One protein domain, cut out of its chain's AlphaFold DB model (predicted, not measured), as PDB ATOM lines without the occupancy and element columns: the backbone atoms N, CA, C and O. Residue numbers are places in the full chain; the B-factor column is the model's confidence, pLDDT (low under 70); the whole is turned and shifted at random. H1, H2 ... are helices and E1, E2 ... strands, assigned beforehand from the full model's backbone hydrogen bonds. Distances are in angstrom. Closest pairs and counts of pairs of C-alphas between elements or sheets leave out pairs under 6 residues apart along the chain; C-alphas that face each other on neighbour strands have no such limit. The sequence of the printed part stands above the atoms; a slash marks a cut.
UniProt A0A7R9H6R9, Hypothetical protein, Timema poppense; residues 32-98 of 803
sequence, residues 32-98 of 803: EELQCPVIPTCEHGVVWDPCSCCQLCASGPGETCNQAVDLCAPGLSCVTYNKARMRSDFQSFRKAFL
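AT A GLANCE: This is residues 32 to 98 of the 803 residues of the protein "Hypothetical protein" of Timema poppense (UniProt A0A7R9H6R9). This domain has little regular structure: a body mostly of loops holds the tiny hairpin E1 and E2, and residues 83 to 98, with helix H1, stick out from it as an arm. The printed part has 67 residues, with E1, E2 and H1 in that order holding only 19 of them; the class is mixed and the sheet, E1 - E2, antiparallel. The whole is loose, radius of gyration of the C-alphas 13.7 A, spanning 35 by 34 by 23 A.

HOW THE PARTS SIT: Look first at E1, residues 46 to 48, and E2, residues 55 to 57, a hairpin whose N 47 and O 56, 2.8 A apart, are within hydrogen-bond range. H1, residues 86 to 98, is apart from E1; in it 8 of 9 O i to N i+4 pairs are within hydrogen-bond range.

IN THESE COORDINATES: Find C-alpha 46 at (215.178, 138.386, 199.551), where E1 begins; E1 and E2 each measure 7.0 A. H1 runs 17.4 A to C-alpha 98 at (236.490, 153.127, 196.934).

THE WHOLE: The C-alphas farthest apart, of Glu 33 and Leu 98, are 37.2 A apart. The printed part has no cut; the link from E2 to H1 is long, 28 residues. Expect pLDDT under 70 at residues 66 to 69 and 73 to 98.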
ATOM      1  N   GLU A  32     213.765 142.208 218.553       91.06
ATOM      2  CA  GLU A  32     213.946 141.048 219.442       91.06
ATOM      3  C   GLU A  32     212.624 140.340 219.777       91.06
ATOM      4  O   GLU A  32     212.617 139.142 220.049       91.06
ATOM      5  N   GLU A  33     211.498 141.051 219.694       90.31
ATOM      6  CA  GLU A  33     210.162 140.520 219.996       90.31
ATOM      7  C   GLU A  33     209.455 139.949 218.756       90.31
ATOM      8  O   GLU A  33     208.408 139.308 218.855       90.31
ATOM      9  N   LEU A  34     210.016 140.170 217.564       91.88
ATOM     10  CA  LEU A  34     209.409 139.767 216.302       91.88
ATOM     11  C   LEU A  34     209.868 138.365 215.899       91.88
ATOM     12  O   LEU A  34     210.999 138.152 215.463       91.88
ATOM     13  N   GLN A  35     208.947 137.403 215.954       95.94
ATOM     14  CA  GLN A  35     209.133 136.130 215.264       95.94
ATOM     15  C   GLN A  35     208.960 136.338 213.758       95.94
ATOM     16  O   GLN A  35     207.847 136.474 213.249       95.94
ATOM     17  N   CYS A  36     210.079 136.368 213.038       96.00
ATOM     18  CA  CYS A  36     210.058 136.450 211.587       96.00
ATOM     19  C   CYS A  36     209.556 135.135 210.970       96.00
ATOM     20  O   CYS A  36     209.983 134.057 211.393       96.00
ATOM     21  N   PRO A  37     208.681 135.194 209.950       91.81
ATOM     22  CA  PRO A  37     208.248 133.997 209.244       91.81
ATOM     23  C   PRO A  37     209.433 133.340 208.528       91.81
ATOM     24  O   PRO A  37     210.339 134.021 208.042       91.81
ATOM     25  N   VAL A  38     209.415 132.006 208.431       95.38
ATOM     26  CA  VAL A  38     210.389 131.269 207.616       95.38
ATOM     27  C   VAL A  38     210.240 131.724 206.167       95.38
ATOM     28  O   VAL A  38     209.152 131.654 205.596       95.38
ATOM     29  N   ILE A  39     211.331 132.214 205.589       93.81
ATOM     30  CA  ILE A  39     211.333 132.787 204.245       93.81
ATOM     31  C   ILE A  39     211.151 131.636 203.244       93.81
ATOM     32  O   ILE A  39     211.986 130.725 203.220       93.81
ATOM     33  N   PRO A  40     210.089 131.635 202.420       91.38
ATOM     34  CA  PRO A  40     209.967 130.662 201.343       91.38
ATOM     35  C   PRO A  40     211.055 130.913 200.288       91.38
ATOM     36  O   PRO A  40     211.666 131.976 200.244       91.38
ATOM     37  N   THR A  41     211.312 129.956 199.397       95.88
ATOM     38  CA  THR A  41     212.208 130.181 198.250       95.88
ATOM     39  C   THR A  41     211.702 131.348 197.398       95.88
ATOM     40  O   THR A  41     210.706 131.216 196.691       95.88
ATOM     41  N   CYS A  42     212.379 132.496 197.486       94.56
ATOM     42  CA  CYS A  42     211.984 133.725 196.804       94.56
ATOM     43  C   CYS A  42     212.493 133.747 195.361       94.56
ATOM     44  O   CYS A  42     213.699 133.842 195.131       94.56
ATOM     45  N   GLU A  43     211.577 133.736 194.392       94.50
ATOM     46  CA  GLU A  43     211.900 133.758 192.957       94.50
ATOM     47  C   GLU A  43     212.671 135.023 192.537       94.50
ATOM     48  O   GLU A  43     213.570 134.968 191.699       94.50
ATOM     49  N   HIS A  44     212.378 136.157 193.180       92.06
ATOM     50  CA  HIS A  44     212.976 137.461 192.871       92.06
ATOM     51  C   HIS A  44     213.997 137.945 193.911       92.06
ATOM     52  O   HIS A  44     214.418 139.102 193.885       92.06
ATOM     53  N   GLY A  45     214.431 137.055 194.808       93.56
ATOM     54  CA  GLY A  45     215.389 137.361 195.869       93.56
ATOM     55  C   GLY A  45     214.741 137.820 197.177       93.56
ATOM     56  O   GLY A  45     213.522 137.919 197.303       93.56
ATOM     57  N   VAL A  46     215.584 138.056 198.179       94.19
ATOM     58  CA  VAL A  46     215.178 138.386 199.551       94.19
ATOM     59  C   VAL A  46     215.458 139.864 199.827       94.19
ATOM     60  O   VAL A  46     216.539 140.364 199.512       94.19
ATOM     61  N   VAL A  47     214.502 140.564 200.435       93.81
ATOM     62  CA  VAL A  47     214.602 141.962 200.883       93.81
ATOM     63  C   VAL A  47     214.256 142.070 202.362       93.81
ATOM     64  O   VAL A  47     213.588 141.209 202.916       93.81
ATOM     65  N   TRP A  48     214.707 143.128 203.027       93.19
ATOM     66  CA  TRP A  48     214.324 143.389 204.413       93.19
ATOM     67  C   TRP A  48     213.008 144.164 204.472       93.19
ATOM     68  O   TRP A  48     212.759 145.052 203.649       93.19
ATOM     69  N   ASP A  49     212.185 143.844 205.462       92.06
ATOM     70  CA  ASP A  49     210.974 144.585 205.778       92.06
ATOM     71  C   ASP A  49     211.288 146.068 206.102       92.06
ATOM     72  O   ASP A  49     212.441 146.436 206.364       92.06
ATOM     73  N   PRO A  50     210.288 146.968 206.097       88.00
ATOM     74  CA  PRO A  50     210.506 148.395 206.355       88.00
ATOM     75  C   PRO A  50     211.181 148.700 207.701       88.00
ATOM     76  O   PRO A  50     211.838 149.739 207.831       88.00
ATOM     77  N   CYS A  51     211.027 147.803 208.679       93.69
ATOM     78  CA  CYS A  51     211.645 147.905 209.995       93.69
ATOM     79  C   CYS A  51     213.037 147.275 210.081       93.69
ATOM     80  O   CYS A  51     213.736 147.498 211.064       93.69
ATOM     81  N   SER A  52     213.487 146.581 209.030       95.44
ATOM     82  CA  SER A  52     214.749 145.836 209.001       95.44
ATOM     83  C   SER A  52     214.865 144.770 210.099       95.44
ATOM     84  O   SER A  52     215.976 144.440 210.504       95.44
ATOM     85  N   CYS A  53     213.737 144.243 210.570       96.31
ATOM     86  CA  CYS A  53     213.678 143.158 211.542       96.31
ATOM     87  C   CYS A  53     213.589 141.794 210.855       96.31
ATOM     88  O   CYS A  53     214.218 140.844 211.310       96.31
ATOM     89  N   CYS A  54     212.859 141.699 209.741       96.56
ATOM     90  CA  CYS A  54     212.588 140.436 209.067       96.56
ATOM     91  C   CYS A  54     212.959 140.481 207.590       96.56
ATOM     92  O   CYS A  54     212.837 141.500 206.912       96.56
ATOM     93  N   GLN A  55     213.393 139.338 207.077       95.75
ATOM     94  CA  GLN A  55     213.575 139.127 205.652       95.75
ATOM     95  C   GLN A  55     212.246 138.687 205.020       95.75
ATOM     96  O   GLN A  55     211.517 137.874 205.582       95.75
ATOM     97  N   LEU A  56     211.936 139.238 203.854       94.06
ATOM     98  CA  LEU A  56     210.735 139.013 203.056       94.06
ATOM     99  C   LEU A  56     211.150 138.727 201.607       94.06
ATOM    100  O   LEU A  56     212.228 139.132 201.173       94.06
ATOM    101  N   CYS A  57     210.302 138.060 200.827       94.06
ATOM    102  CA  CYS A  57     210.557 137.940 199.393       94.06
ATOM    103  C   CYS A  57     210.371 139.287 198.693       94.06
ATOM    104  O   CYS A  57     209.418 140.018 198.970       94.06
ATOM    105  N   ALA A  58     211.286 139.609 197.782       90.81
ATOM    106  CA  ALA A  58     211.158 140.770 196.921       90.81
ATOM    107  C   ALA A  58     209.933 140.600 196.022       90.81
ATOM    108  O   ALA A  58     209.756 139.538 195.422       90.81
ATOM    109  N   SER A  59     209.122 141.649 195.902       88.75
ATOM    110  CA  SER A  59     208.021 141.647 194.941       88.75
ATOM    111  C   SER A  59     208.577 141.604 193.521       88.75
ATOM    112  O   SER A  59     209.488 142.370 193.175       88.75
ATOM    113  N   GLY A  60     208.029 140.698 192.722       90.81
ATOM    114  CA  GLY A  60     208.368 140.516 191.325       90.81
ATOM    115  C   GLY A  60     207.834 141.620 190.410       90.81
ATOM    116  O   GLY A  60     207.004 142.441 190.808       90.81
ATOM    117  N   PRO A  61     208.283 141.639 189.146       86.56
ATOM    118  CA  PRO A  61     207.708 142.476 188.097       86.56
ATOM    119  C   PRO A  61     206.178 142.352 188.032       86.56
ATOM    120  O   PRO A  61     205.654 141.258 187.849       86.56
ATOM    121  N   GLY A  62     205.454 143.468 188.137       86.94
ATOM    122  CA  GLY A  62     203.988 143.477 188.109       86.94
ATOM    123  C   GLY A  62     203.301 143.107 189.426       86.94
ATOM    124  O   GLY A  62     202.076 143.179 189.492       86.94
ATOM    125  N   GLU A  63     204.047 142.771 190.482       85.44
ATOM    126  CA  GLU A  63     203.492 142.608 191.827       85.44
ATOM    127  C   GLU A  63     203.400 143.954 192.558       85.44
ATOM    128  O   GLU A  63     204.160 144.894 192.300       85.44
ATOM    129  N   THR A  64     202.453 144.062 193.489       82.00
ATOM    130  CA  THR A  64     202.237 145.266 194.296       82.00
ATOM    131  C   THR A  64     203.410 145.503 195.243       82.00
ATOM    132  O   THR A  64     203.707 144.695 196.123       82.00
ATOM    133  N   CYS A  65     204.065 146.645 195.070       74.06
ATOM    134  CA  CYS A  65     205.213 147.078 195.839       74.06
ATOM    135  C   CYS A  65     204.741 147.664 197.173       74.06
ATOM    136  O   CYS A  65     204.443 148.854 197.287       74.06
ATOM    137  N   ASN A  66     204.677 146.804 198.195       67.94
ATOM    138  CA  ASN A  66     204.083 147.106 199.497       67.94
ATOM    139  C   ASN A  66     202.572 147.425 199.390       67.94
ATOM    140  O   ASN A  66     202.050 147.770 198.334       67.94
ATOM    141  N   GLN A  67     201.826 147.348 200.496       59.72
ATOM    142  CA  GLN A  67     200.369 147.606 200.502       59.72
ATOM    143  C   GLN A  67     199.978 149.031 200.036       59.72
ATOM    144  O   GLN A  67     198.800 149.342 199.868       59.72
ATOM    145  N   ALA A  68     200.965 149.900 199.807       53.22
ATOM    146  CA  ALA A  68     200.808 151.260 199.326       53.22
ATOM    147  C   ALA A  68     200.998 151.358 197.794       53.22
ATOM    148  O   ALA A  68     201.931 151.977 197.303       53.22
ATOM    149  N   VAL A  69     200.020 150.817 197.067       51.69
ATOM    150  CA  VAL A  69     199.478 151.313 195.781       51.69
ATOM    151  C   VAL A  69     200.322 151.215 194.492       51.69
ATOM    152  O   VAL A  69     199.713 151.187 193.425       51.69
ATOM    153  N   ASP A  70     201.649 151.081 194.517       72.00
ATOM    154  CA  ASP A  70     202.432 151.070 193.265       72.00
ATOM    155  C   ASP A  70     202.808 149.647 192.815       72.00
ATOM    156  O   ASP A  70     203.292 148.840 193.603       72.00
ATOM    157  N   LEU A  71     202.593 149.312 191.538       81.81
ATOM    158  CA  LEU A  71     203.068 148.053 190.945       81.81
ATOM    159  C   LEU A  71     204.560 148.155 190.613       81.81
ATOM    160  O   LEU A  71     205.035 149.199 190.159       81.81
ATOM    161  N   CYS A  72     205.301 147.061 190.778       76.25
ATOM    162  CA  CYS A  72     206.687 146.998 190.323       76.25
ATOM    163  C   CYS A  72     206.749 147.104 188.800       76.25
ATOM    164  O   CYS A  72     206.131 146.305 188.091       76.25
ATOM    165  N   ALA A  73     207.527 148.056 188.284       68.38
ATOM    166  CA  ALA A  73     207.785 148.117 186.851       68.38
ATOM    167  C   ALA A  73     208.534 146.851 186.381       68.38
ATOM    168  O   ALA A  73     209.297 146.263 187.157       68.38
ATOM    169  N   PRO A  74     208.366 146.434 185.112       65.81
ATOM    170  CA  PRO A  74     209.055 145.271 184.574       65.81
ATOM    171  C   PRO A  74     210.573 145.325 184.781       65.81
ATOM    172  O   PRO A  74     211.218 146.307 184.420       65.81
ATOM    173  N   GLY A  75     211.141 144.263 185.358       63.22
ATOM    174  CA  GLY A  75     212.581 144.156 185.622       63.22
ATOM    175  C   GLY A  75     213.083 144.927 186.848       63.22
ATOM    176  O   GLY A  75     214.288 144.941 187.088       63.22
ATOM    177  N   LEU A  76     212.194 145.550 187.628       55.59
ATOM    178  CA  LEU A  76     212.535 146.181 188.899       55.59
ATOM    179  C   LEU A  76     211.956 145.371 190.058       55.59
ATOM    180  O   LEU A  76     210.791 144.985 190.036       55.59
ATOM    181  N   SER A  77     212.771 145.142 191.083       62.06
ATOM    182  CA  SER A  77     212.336 144.562 192.351       62.06
ATOM    183  C   SER A  77     211.935 145.670 193.315       62.06
ATOM    184  O   SER A  77     212.655 146.666 193.467       62.06
ATOM    185  N   CYS A  78     210.819 145.482 194.009       66.44
ATOM    186  CA  CYS A  78     210.426 146.368 195.091       66.44
ATOM    187  C   CYS A  78     211.463 146.319 196.214       66.44
ATOM    188  O   CYS A  78     211.736 145.257 196.771       66.44
ATOM    189  N   VAL A  79     212.031 147.468 196.570       62.84
ATOM    190  CA  VAL A  79     212.877 147.578 197.757       62.84
ATOM    191  C   VAL A  79     212.294 148.667 198.640       62.84
ATOM    192  O   VAL A  79     212.200 149.836 198.260       62.84
ATOM    193  N   THR A  80     211.876 148.274 199.835       59.47
ATOM    194  CA  THR A  80     211.366 149.178 200.859       59.47
ATOM    195  C   THR A  80     212.509 149.995 201.449       59.47
ATOM    196  O   THR A  80     213.227 149.559 202.341       59.47
ATOM    197  N   TYR A  81     212.704 151.207 200.925       56.66
ATOM    198  CA  TYR A  81     213.787 152.092 201.353       56.66
ATOM    199  C   TYR A  81     213.362 153.057 202.464       56.66
ATOM    200  O   TYR A  81     212.546 153.959 202.261       56.66
ATOM    201  N   ASN A  82     214.026 152.966 203.618       50.41
ATOM    202  CA  ASN A  82     213.961 154.000 204.646       50.41
ATOM    203  C   ASN A  82     214.929 155.157 204.302       50.41
ATOM    204  O   ASN A  82     216.154 155.008 204.338       50.41
ATOM    205  N   LYS A  83     214.386 156.340 203.967       40.69
ATOM    206  CA  LYS A  83     215.147 157.531 203.519       40.69
ATOM    207  C   LYS A  83     216.247 157.977 204.491       40.69
ATOM    208  O   LYS A  83     217.234 158.567 204.050       40.69
ATOM    209  N   ALA A  84     216.100 157.708 205.790       48.69
ATOM    210  CA  ALA A  84     217.103 158.059 206.797       48.69
ATOM    211  C   ALA A  84     218.412 157.264 206.620       48.69
ATOM    212  O   ALA A  84     219.501 157.798 206.838       48.69
ATOM    213  N   ARG A  85     218.312 156.021 206.138       54.31
ATOM    214  CA  ARG A  85     219.441 155.099 205.989       54.31
ATOM    215  C   ARG A  85     220.244 155.331 204.704       54.31
ATOM    216  O   ARG A  85     221.450 155.106 204.684       54.31
ATOM    217  N   MET A  86     219.630 155.924 203.673       51.97
ATOM    218  CA  MET A  86     220.255 156.188 202.366       51.97
ATOM    219  C   MET A  86     221.541 157.026 202.454       51.97
ATOM    220  O   MET A  86     222.480 156.813 201.695       51.97
ATOM    221  N   ARG A  87     221.633 157.967 203.404       46.97
ATOM    222  CA  ARG A  87     222.868 158.746 203.599       46.97
ATOM    223  C   ARG A  87     224.000 157.931 204.216       46.97
ATOM    224  O   ARG A  87     225.155 158.232 203.927       46.97
ATOM    225  N   SER A  88     223.677 156.951 205.055       51.97
ATOM    226  CA  SER A  88     224.658 156.112 205.746       51.97
ATOM    227  C   SER A  88     225.129 154.971 204.851       51.97
ATOM    228  O   SER A  88     226.331 154.782 204.668       51.97
ATOM    229  N   ASP A  89     224.193 154.277 204.203       54.44
ATOM    230  CA  ASP A  89     224.500 153.112 203.373       54.44
ATOM    231  C   ASP A  89     225.149 153.528 202.054       54.44
ATOM    232  O   ASP A  89     226.111 152.899 201.636       54.44
ATOM    233  N   PHE A  90     224.753 154.655 201.449       57.53
ATOM    234  CA  PHE A  90     225.460 155.178 200.274       57.53
ATOM    235  C   PHE A  90     226.887 155.629 200.613       57.53
ATOM    236  O   PHE A  90     227.794 155.477 199.802       57.53
ATOM    237  N   GLN A  91     227.123 156.165 201.816       59.59
ATOM    238  CA  GLN A  91     228.481 156.499 202.258       59.59
ATOM    239  C   GLN A  91     229.306 155.254 202.582       59.59
ATOM    240  O   GLN A  91     230.501 155.249 202.300       59.59
ATOM    241  N   SER A  92     228.685 154.215 203.138       62.72
ATOM    242  CA  SER A  92     229.344 152.949 203.469       62.72
ATOM    243  C   SER A  92     229.652 152.143 202.211       62.72
ATOM    244  O   SER A  92     230.786 151.718 202.035       62.72
ATOM    245  N   PHE A  93     228.705 152.059 201.273       61.25
ATOM    246  CA  PHE A  93     228.900 151.492 199.943       61.25
ATOM    247  C   PHE A  93     229.958 152.267 199.162       61.25
ATOM    248  O   PHE A  93     230.894 151.667 198.659       61.25
ATOM    249  N   ARG A  94     229.899 153.606 199.128       59.66
ATOM    250  CA  ARG A  94     230.938 154.421 198.480       59.66
ATOM    251  C   ARG A  94     232.312 154.214 199.120       59.66
ATOM    252  O   ARG A  94     233.297 154.195 198.397       59.66
ATOM    253  N   LYS A  95     232.404 154.073 200.445       62.75
ATOM    254  CA  LYS A  95     233.677 153.794 201.131       62.75
ATOM    255  C   LYS A  95     234.201 152.393 200.822       62.75
ATOM    256  O   LYS A  95     235.373 152.286 200.502       62.75
ATOM    257  N   ALA A  96     233.345 151.375 200.877       54.38
ATOM    258  CA  ALA A  96     233.695 149.990 200.566       54.38
ATOM    259  C   ALA A  96     234.057 149.806 199.083       54.38
ATOM    260  O   ALA A  96     234.985 149.087 198.738       54.38
ATOM    261  N   PHE A  97     233.356 150.510 198.196       58.00
ATOM    262  CA  PHE A  97     233.647 150.533 196.769       58.00
ATOM    263  C   PHE A  97     234.982 151.237 196.498       58.00
ATOM    264  O   PHE A  97     235.839 150.685 195.825       58.00
ATOM    265  N   LEU A  98     235.217 152.413 197.089       60.34
ATOM    266  CA  LEU A  98     236.490 153.127 196.934       60.34
ATOM    267  C   LEU A  98     237.676 152.433 197.619       60.34
ATOM    268  O   LEU A  98     238.809 152.726 197.257       60.34
TER     269      LEU A  98